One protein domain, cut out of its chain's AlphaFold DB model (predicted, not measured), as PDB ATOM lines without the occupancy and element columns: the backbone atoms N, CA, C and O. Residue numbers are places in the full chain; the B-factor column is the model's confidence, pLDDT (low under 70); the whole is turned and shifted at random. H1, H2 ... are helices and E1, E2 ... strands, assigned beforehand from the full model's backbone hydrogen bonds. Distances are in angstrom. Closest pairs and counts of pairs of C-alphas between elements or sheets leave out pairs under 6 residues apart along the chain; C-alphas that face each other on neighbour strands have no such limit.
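AT A GLANCE: This is residues 6 to 60 of the 109 residues of a protein of Micromonospora aurantiaca (UniProt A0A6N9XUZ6). Picture a narrow ribbon of two short parallel strands, E1 and E2, with the helix H3 over one face and the small helix H2 toward the end of that face where the strands finish; no named helix covers the other face. The long stretch of residues 17 to 31 loops out past that end before the chain folds back through H2 and H3 to E2, while H1 and H4, a turn each, sit beyond opposite ends of the ribbon. The printed part has 55 residues with four named helices and two named strands in the order H1 E1 H2 H3 E2 H4, of mixed class, helices and strands. It is only just compact, close to loose, with a radius of gyration of the C-alphas of 11.8 A, and its outline is elongated, spanning 35 by 22 by 13 A.

HOW THE PARTS SIT: Start at E1, residues 13 to 16, and its parallel neighbour E2, residues 51 to 54, whose directions differ by 18 degrees. There the facing C-alphas 16 and 54 are 4.5 A apart, and N 15 and O 52 are within hydrogen-bond range at 2.8 A, as are N 52 and O 13 at 2.9 A. Between these strands come H2, residues 32 to 36, and H3, residues 38 to 46, in a strand-helix-strand unit, two parallel neighbour strands with helices between them along the chain; its crossover is right-handed. H3 and E1 are near each other, with 5 pairs of C-alphas within 10 A. The closest C-alphas of H3 and E2 are those of Phe 45 and Val 51, 7.2 A apart. H2 and H3 are close but not clearly touching, with C-alphas of Ile 34 and Ala 41 closest at 6.0 A. Farther out, H4, residues 56 to 60, is apart from H2 and H3, and only just apart from E1 at 8.2 A. H1, residues 6 to 9, is apart from H2, H3, E2 and H4. In H2, H3 and H4 every O i to N i+4 pair is within hydrogen-bond range; H1 is too short for such a pair.

IN THESE COORDINATES: Find C-alpha 13 at (-17.818, 16.036, -11.294); from there E1 runs 10.0 A to C-alpha 16. E2 covers 9.9 A from Val 51 to Val 54. H3, the longest helix, begins at C-alpha 38, (-19.583, 4.846, -23.244), and spans 12.0 A. Shorter are H2 at 6.1 A, H4 at 5.4 A and H1 at 5.2 A. H4 ends at C-alpha 60, (-33.373, 20.916, -24.133).

THE WHOLE: Look for the two C-alphas farthest apart at Leu 9 and Thr 28, 35.8 A from each other. The printed part has no cut. The link from E1 to H2, 15 residues, is long; the other links are tight. The mean pLDDT of the printed part is 97.4, and no printed residue is under 70.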
ATOM      1  N   LEU A   6      -7.634   9.811  -7.180       96.00
ATOM      2  CA  LEU A   6      -8.273  10.927  -7.879       96.00
ATOM      3  C   LEU A   6      -9.709  11.220  -7.395       96.00
ATOM      4  O   LEU A   6     -10.001  12.397  -7.174       96.00
ATOM      5  N   PRO A   7     -10.593  10.226  -7.159       96.44
ATOM      6  CA  PRO A   7     -11.937  10.497  -6.650       96.44
ATOM      7  C   PRO A   7     -11.980  11.216  -5.303       96.44
ATOM      8  O   PRO A   7     -12.826  12.082  -5.114       96.44
ATOM      9  N   SER A   8     -11.030  10.946  -4.402       96.75
ATOM     10  CA  SER A   8     -10.982  11.592  -3.085       96.75
ATOM     11  C   SER A   8     -10.444  13.029  -3.138       96.75
ATOM     12  O   SER A   8     -10.687  13.825  -2.229       96.75
ATOM     13  N   LEU A   9      -9.724  13.377  -4.210       97.19
ATOM     14  CA  LEU A   9      -9.132  14.700  -4.427       97.19
ATOM     15  C   LEU A   9     -10.081  15.666  -5.146       97.19
ATOM     16  O   LEU A   9      -9.916  16.885  -5.048       97.19
ATOM     17  N   ILE A  10     -11.054  15.137  -5.887       97.06
ATOM     18  CA  ILE A  10     -12.015  15.921  -6.658       97.06
ATOM     19  C   ILE A  10     -13.263  16.166  -5.817       97.06
ATOM     20  O   ILE A  10     -13.906  15.244  -5.331       97.06
ATOM     21  N   ARG A  11     -13.634  17.442  -5.669       97.81
ATOM     22  CA  ARG A  11     -14.834  17.833  -4.920       97.81
ATOM     23  C   ARG A  11     -16.113  17.264  -5.539       97.81
ATOM     24  O   ARG A  11     -16.974  16.787  -4.811       97.81
ATOM     25  N   GLU A  12     -16.263  17.414  -6.850       97.88
ATOM     26  CA  GLU A  12     -17.445  17.012  -7.611       97.88
ATOM     27  C   GLU A  12     -17.110  16.943  -9.103       97.88
ATOM     28  O   GLU A  12     -16.198  17.628  -9.577       97.88
ATOM     29  N   VAL A  13     -17.873  16.139  -9.836       98.19
ATOM     30  CA  VAL A  13     -17.818  16.036 -11.294       98.19
ATOM     31  C   VAL A  13     -19.180  16.437 -11.850       98.19
ATOM     32  O   VAL A  13     -20.182  15.771 -11.595       98.19
ATOM     33  N   VAL A  14     -19.220  17.529 -12.610       98.31
ATOM     34  CA  VAL A  14     -20.426  17.967 -13.323       98.31
ATOM     35  C   VAL A  14     -20.301  17.542 -14.780       98.31
ATOM     36  O   VAL A  14     -19.348  17.927 -15.457       98.31
ATOM     37  N   VAL A  15     -21.240  16.729 -15.256       98.38
ATOM     38  CA  VAL A  15     -21.226  16.160 -16.608       98.38
ATOM     39  C   VAL A  15     -22.442  16.660 -17.373       98.38
ATOM     40  O   VAL A  15     -23.571  16.362 -16.992       98.38
ATOM     41  N   MET A  16     -22.228  17.373 -18.479       98.38
ATOM     42  CA  MET A  16     -23.274  17.548 -19.485       98.38
ATOM     43  C   MET A  16     -23.297  16.299 -20.363       98.38
ATOM     44  O   MET A  16     -22.337  16.004 -21.079       98.38
ATOM     45  N   GLY A  17     -24.376  15.531 -20.262       97.94
ATOM     46  CA  GLY A  17     -24.511  14.291 -21.009       97.94
ATOM     47  C   GLY A  17     -25.649  13.411 -20.523       97.94
ATOM     48  O   GLY A  17     -26.186  13.578 -19.429       97.94
ATOM     49  N   GLY A  18     -26.006  12.447 -21.362       98.19
ATOM     50  CA  GLY A  18     -27.099  11.515 -21.104       98.19
ATOM     51  C   GLY A  18     -28.487  12.064 -21.450       98.19
ATOM     52  O   GLY A  18     -28.691  13.260 -21.665       98.19
ATOM     53  N   ALA A  19     -29.445  11.146 -21.536       97.94
ATOM     54  CA  ALA A  19     -30.852  11.418 -21.806       97.94
ATOM     55  C   ALA A  19     -31.690  10.304 -21.154       97.94
ATOM     56  O   ALA A  19     -31.423   9.130 -21.411       97.94
ATOM     57  N   PHE A  20     -32.639  10.651 -20.281       95.94
ATOM     58  CA  PHE A  20     -33.355   9.685 -19.432       95.94
ATOM     59  C   PHE A  20     -34.818   9.503 -19.831       95.94
ATOM     60  O   PHE A  20     -35.242   8.392 -20.133       95.94
ATOM     61  N   ASP A  21     -35.576  10.594 -19.842       94.94
ATOM     62  CA  ASP A  21     -36.959  10.710 -20.315       94.94
ATOM     63  C   ASP A  21     -37.021  11.645 -21.540       94.94
ATOM     64  O   ASP A  21     -37.985  12.363 -21.808       94.94
ATOM     65  N   HIS A  22     -35.931  11.639 -22.307       95.06
ATOM     66  CA  HIS A  22     -35.745  12.406 -23.523       95.06
ATOM     67  C   HIS A  22     -35.047  11.516 -24.561       95.06
ATOM     68  O   HIS A  22     -34.143  10.757 -24.202       95.06
ATOM     69  N   PRO A  23     -35.419  11.573 -25.853       96.25
ATOM     70  CA  PRO A  23     -34.685  10.848 -26.883       96.25
ATOM     71  C   PRO A  23     -33.230  11.324 -26.959       96.25
ATOM     72  O   PRO A  23     -32.930  12.504 -26.770       96.25
ATOM     73  N   GLY A  24     -32.318  10.418 -27.286       97.31
ATOM     74  CA  GLY A  24     -30.938  10.799 -27.566       97.31
ATOM     75  C   GLY A  24     -30.806  11.711 -28.798       97.31
ATOM     76  O   GLY A  24     -31.707  11.784 -29.641       97.31
ATOM     77  N   ASN A  25     -29.681  12.423 -28.908       95.94
ATOM     78  CA  ASN A  25     -29.404  13.365 -30.004       95.94
ATOM     79  C   ASN A  25     -28.443  12.814 -31.076       95.94
ATOM     80  O   ASN A  25     -28.356  13.407 -32.150       95.94
ATOM     81  N   ILE A  26     -27.764  11.683 -30.831       96.25
ATOM     82  CA  ILE A  26     -26.955  10.976 -31.846       96.25
ATOM     83  C   ILE A  26     -27.625   9.680 -32.318       96.25
ATOM     84  O   ILE A  26     -27.622   9.365 -33.507       96.25
ATOM     85  N   THR A  27     -28.275   8.959 -31.404       95.94
ATOM     86  CA  THR A  27     -29.241   7.895 -31.708       95.94
ATOM     87  C   THR A  27     -30.488   8.126 -30.868       95.94
ATOM     88  O   THR A  27     -30.449   8.899 -29.918       95.94
ATOM     89  N   THR A  28     -31.586   7.421 -31.139       95.56
ATOM     90  CA  THR A  28     -32.808   7.568 -30.330       95.56
ATOM     91  C   THR A  28     -32.620   7.219 -28.850       95.56
ATOM     92  O   THR A  28     -33.416   7.670 -28.033       95.56
ATOM     93  N   HIS A  29     -31.567   6.473 -28.495       95.75
ATOM     94  CA  HIS A  29     -31.303   5.995 -27.133       95.75
ATOM     95  C   HIS A  29     -30.006   6.548 -26.525       95.75
ATOM     96  O   HIS A  29     -29.644   6.144 -25.425       95.75
ATOM     97  N   ALA A  30     -29.270   7.414 -27.230       97.06
ATOM     98  CA  ALA A  30     -27.972   7.885 -26.757       97.06
ATOM     99  C   ALA A  30     -27.762   9.375 -27.012       97.06
ATOM    100  O   ALA A  30     -28.037   9.890 -28.100       97.06
ATOM    101  N   GLU A  31     -27.238  10.043 -25.994       98.44
ATOM    102  CA  GLU A  31     -26.703  11.395 -26.082       98.44
ATOM    103  C   GLU A  31     -25.261  11.342 -26.624       98.44
ATOM    104  O   GLU A  31     -24.540  10.375 -26.392       98.44
ATOM    105  N   ALA A  32     -24.867  12.350 -27.401       98.06
ATOM    106  CA  ALA A  32     -23.631  12.410 -28.167       98.06
ATOM    107  C   ALA A  32     -22.354  12.228 -27.335       98.06
ATOM    108  O   ALA A  32     -21.502  11.449 -27.760       98.06
ATOM    109  N   ASN A  33     -22.200  12.898 -26.190       98.44
ATOM    110  CA  ASN A  33     -21.002  12.776 -25.354       98.44
ATOM    111  C   ASN A  33     -20.868  11.355 -24.795       98.44
ATOM    112  O   ASN A  33     -19.808  10.746 -24.921       98.44
ATOM    113  N   ILE A  34     -21.957  10.796 -24.255       98.56
ATOM    114  CA  ILE A  34     -21.962   9.418 -23.730       98.56
ATOM    115  C   ILE A  34     -21.755   8.392 -24.847       98.56
ATOM    116  O   ILE A  34     -21.079   7.389 -24.656       98.56
ATOM    117  N   TRP A  35     -22.317   8.631 -26.031       98.56
ATOM    118  CA  TRP A  35     -22.190   7.719 -27.165       98.56
ATOM    119  C   TRP A  35     -20.777   7.669 -27.749       98.56
ATOM    120  O   TRP A  35     -20.384   6.630 -28.272       98.56
ATOM    121  N   HIS A  36     -20.025   8.775 -27.698       98.44
ATOM    122  CA  HIS A  36     -18.665   8.816 -28.242       98.44
ATOM    123  C   HIS A  36     -17.684   7.942 -27.452       98.44
ATOM    124  O   HIS A  36     -16.757   7.410 -28.060       98.44
ATOM    125  N   ASP A  37     -17.877   7.798 -26.136       98.56
ATOM    126  CA  ASP A  37     -17.056   6.931 -25.281       98.56
ATOM    127  C   ASP A  37     -17.875   6.402 -24.080       98.56
ATOM    128  O   ASP A  37     -17.785   6.931 -22.962       98.56
ATOM    129  N   PRO A  38     -18.735   5.388 -24.299       98.19
ATOM    130  CA  PRO A  38     -19.583   4.846 -23.244       98.19
ATOM    131  C   PRO A  38     -18.773   4.109 -22.172       98.19
ATOM    132  O   PRO A  38     -19.173   4.107 -21.009       98.19
ATOM    133  N   GLU A  39     -17.625   3.523 -22.521       98.31
ATOM    134  CA  GLU A  39     -16.722   2.882 -21.567       98.31
ATOM    135  C   GLU A  39     -16.098   3.899 -20.601       98.31
ATOM    136  O   GLU A  39     -16.040   3.649 -19.394       98.31
ATOM    137  N   ALA A  40     -15.659   5.063 -21.089       97.94
ATOM    138  CA  ALA A  40     -15.178   6.130 -20.215       97.94
ATOM    139  C   ALA A  40     -16.304   6.701 -19.345       97.94
ATOM    140  O   ALA A  40     -16.083   6.952 -18.158       97.94
ATOM    141  N   ALA A  41     -17.504   6.875 -19.902       98.12
ATOM    142  CA  ALA A  41     -18.664   7.328 -19.141       98.12
ATOM    143  C   ALA A  41     -19.002   6.365 -17.988       98.12
ATOM    144  O   ALA A  41     -19.180   6.817 -16.858       98.12
ATOM    145  N   ASP A  42     -19.005   5.050 -18.236       98.06
ATOM    146  CA  ASP A  42     -19.223   4.027 -17.203       98.06
ATOM    147  C   ASP A  42     -18.169   4.111 -16.088       98.06
ATOM    148  O   ASP A  42     -18.509   4.169 -14.906       98.06
ATOM    149  N   LEU A  43     -16.886   4.239 -16.449       97.00
ATOM    150  CA  LEU A  43     -15.806   4.420 -15.475       97.00
ATOM    151  C   LEU A  43     -15.966   5.695 -14.643       97.00
ATOM    152  O   LEU A  43     -15.625   5.692 -13.458       97.00
ATOM    153  N   VAL A  44     -16.445   6.783 -15.251       97.25
ATOM    154  CA  VAL A  44     -16.677   8.043 -14.543       97.25
ATOM    155  C   VAL A  44     -17.862   7.921 -13.594       97.25
ATOM    156  O   VAL A  44     -17.767   8.356 -12.451       97.25
ATOM    157  N   PHE A  45     -18.961   7.310 -14.024       97.44
ATOM    158  CA  PHE A  45     -20.152   7.165 -13.190       97.44
ATOM    159  C   PHE A  45     -19.990   6.123 -12.077       97.44
ATOM    160  O   PHE A  45     -20.646   6.238 -11.046       97.44
ATOM    161  N   ALA A  46     -19.110   5.137 -12.255       96.31
ATOM    162  CA  ALA A  46     -18.822   4.115 -11.252       96.31
ATOM    163  C   ALA A  46     -17.777   4.537 -10.200       96.31
ATOM    164  O   ALA A  46     -17.597   3.832  -9.205       96.31
ATOM    165  N   ALA A  47     -17.049   5.636 -10.417       96.81
ATOM    166  CA  ALA A  47     -16.028   6.109  -9.487       96.81
ATOM    167  C   ALA A  47     -16.635   6.774  -8.235       96.81
ATOM    168  O   ALA A  47     -17.714   7.359  -8.281       96.81
ATOM    169  N   ASP A  48     -15.909   6.711  -7.114       96.12
ATOM    170  CA  ASP A  48     -16.352   7.211  -5.802       96.12
ATOM    171  C   ASP A  48     -16.143   8.730  -5.652       96.12
ATOM    172  O   ASP A  48     -15.404   9.203  -4.790       96.12
ATOM    173  N   TRP A  49     -16.752   9.502  -6.552       97.12
ATOM    174  CA  TRP A  49     -16.856  10.959  -6.459       97.12
ATOM    175  C   TRP A  49     -18.321  11.406  -6.573       97.12
ATOM    176  O   TRP A  49     -19.156  10.701  -7.147       97.12
ATOM    177  N   PRO A  50     -18.682  12.589  -6.055       97.81
ATOM    178  CA  PRO A  50     -20.011  13.142  -6.286       97.81
ATOM    179  C   PRO A  50     -20.192  13.513  -7.763       97.81
ATOM    180  O   PRO A  50     -19.422  14.316  -8.291       97.81
ATOM    181  N   VAL A  51     -21.223  12.970  -8.417       97.94
ATOM    182  CA  VAL A  51     -21.574  13.311  -9.806       97.94
ATOM    183  C   VAL A  51     -22.863  14.123  -9.850       97.94
ATOM    184  O   VAL A  51     -23.884  13.724  -9.287       97.94
ATOM    185  N   VAL A  52     -22.827  15.238 -10.578       98.06
ATOM    186  CA  VAL A  52     -24.015  15.962 -11.037       98.06
ATOM    187  C   VAL A  52     -24.121  15.779 -12.541       98.06
ATOM    188  O   VAL A  52     -23.188  16.086 -13.278       98.06
ATOM    189  N   LEU A  53     -25.267  15.293 -13.000       97.69
ATOM    190  CA  LEU A  53     -25.527  15.105 -14.418       97.69
ATOM    191  C   LEU A  53     -26.486  16.185 -14.925       97.69
ATOM    192  O   LEU A  53     -27.505  16.470 -14.294       97.69
ATOM    193  N   VAL A  54     -26.162  16.752 -16.083       98.38
ATOM    194  CA  VAL A  54     -26.926  17.779 -16.796       98.38
ATOM    195  C   VAL A  54     -27.359  17.176 -18.144       98.38
ATOM    196  O   VAL A  54     -26.676  17.347 -19.157       98.38
ATOM    197  N   PRO A  55     -28.444  16.378 -18.164       98.31
ATOM    198  CA  PRO A  55     -28.844  15.613 -19.344       98.31
ATOM    199  C   PRO A  55     -29.607  16.449 -20.377       98.31
ATOM    200  O   PRO A  55     -29.952  17.616 -20.155       98.31
ATOM    201  N   LEU A  56     -29.938  15.832 -21.516       98.25
ATOM    202  CA  LEU A  56     -30.826  16.424 -22.524       98.25
ATOM    203  C   LEU A  56     -32.182  16.831 -21.938       98.25
ATOM    204  O   LEU A  56     -32.699  17.883 -22.297       98.25
ATOM    205  N   ASP A  57     -32.706  16.074 -20.978       97.19
ATOM    206  CA  ASP A  57     -33.938  16.387 -20.248       97.19
ATOM    207  C   ASP A  57     -33.896  17.765 -19.574       97.19
ATOM    208  O   ASP A  57     -34.889  18.490 -19.557       97.19
ATOM    209  N   ALA A  58     -32.733  18.135 -19.026       97.75
ATOM    210  CA  ALA A  58     -32.525  19.408 -18.344       97.75
ATOM    211  C   ALA A  58     -32.156  20.531 -19.320       97.75
ATOM    212  O   ALA A  58     -32.585  21.668 -19.145       97.75
ATOM    213  N   THR A  59     -31.374  20.214 -20.354       97.75
ATOM    214  CA  THR A  59     -30.817  21.213 -21.278       97.75
ATOM    215  C   THR A  59     -31.755  21.571 -22.420       97.75
ATOM    216  O   THR A  59     -31.849  22.736 -22.781       97.75
ATOM    217  N   HIS A  60     -32.501  20.626 -22.991       96.19
ATOM    218  CA  HIS A  60     -33.373  20.916 -24.133       96.19
ATOM    219  C   HIS A  60     -34.438  21.996 -23.846       96.19
ATOM    220  O   HIS A  60     -34.647  22.862 -24.700       96.19
TER     221      HIS A  60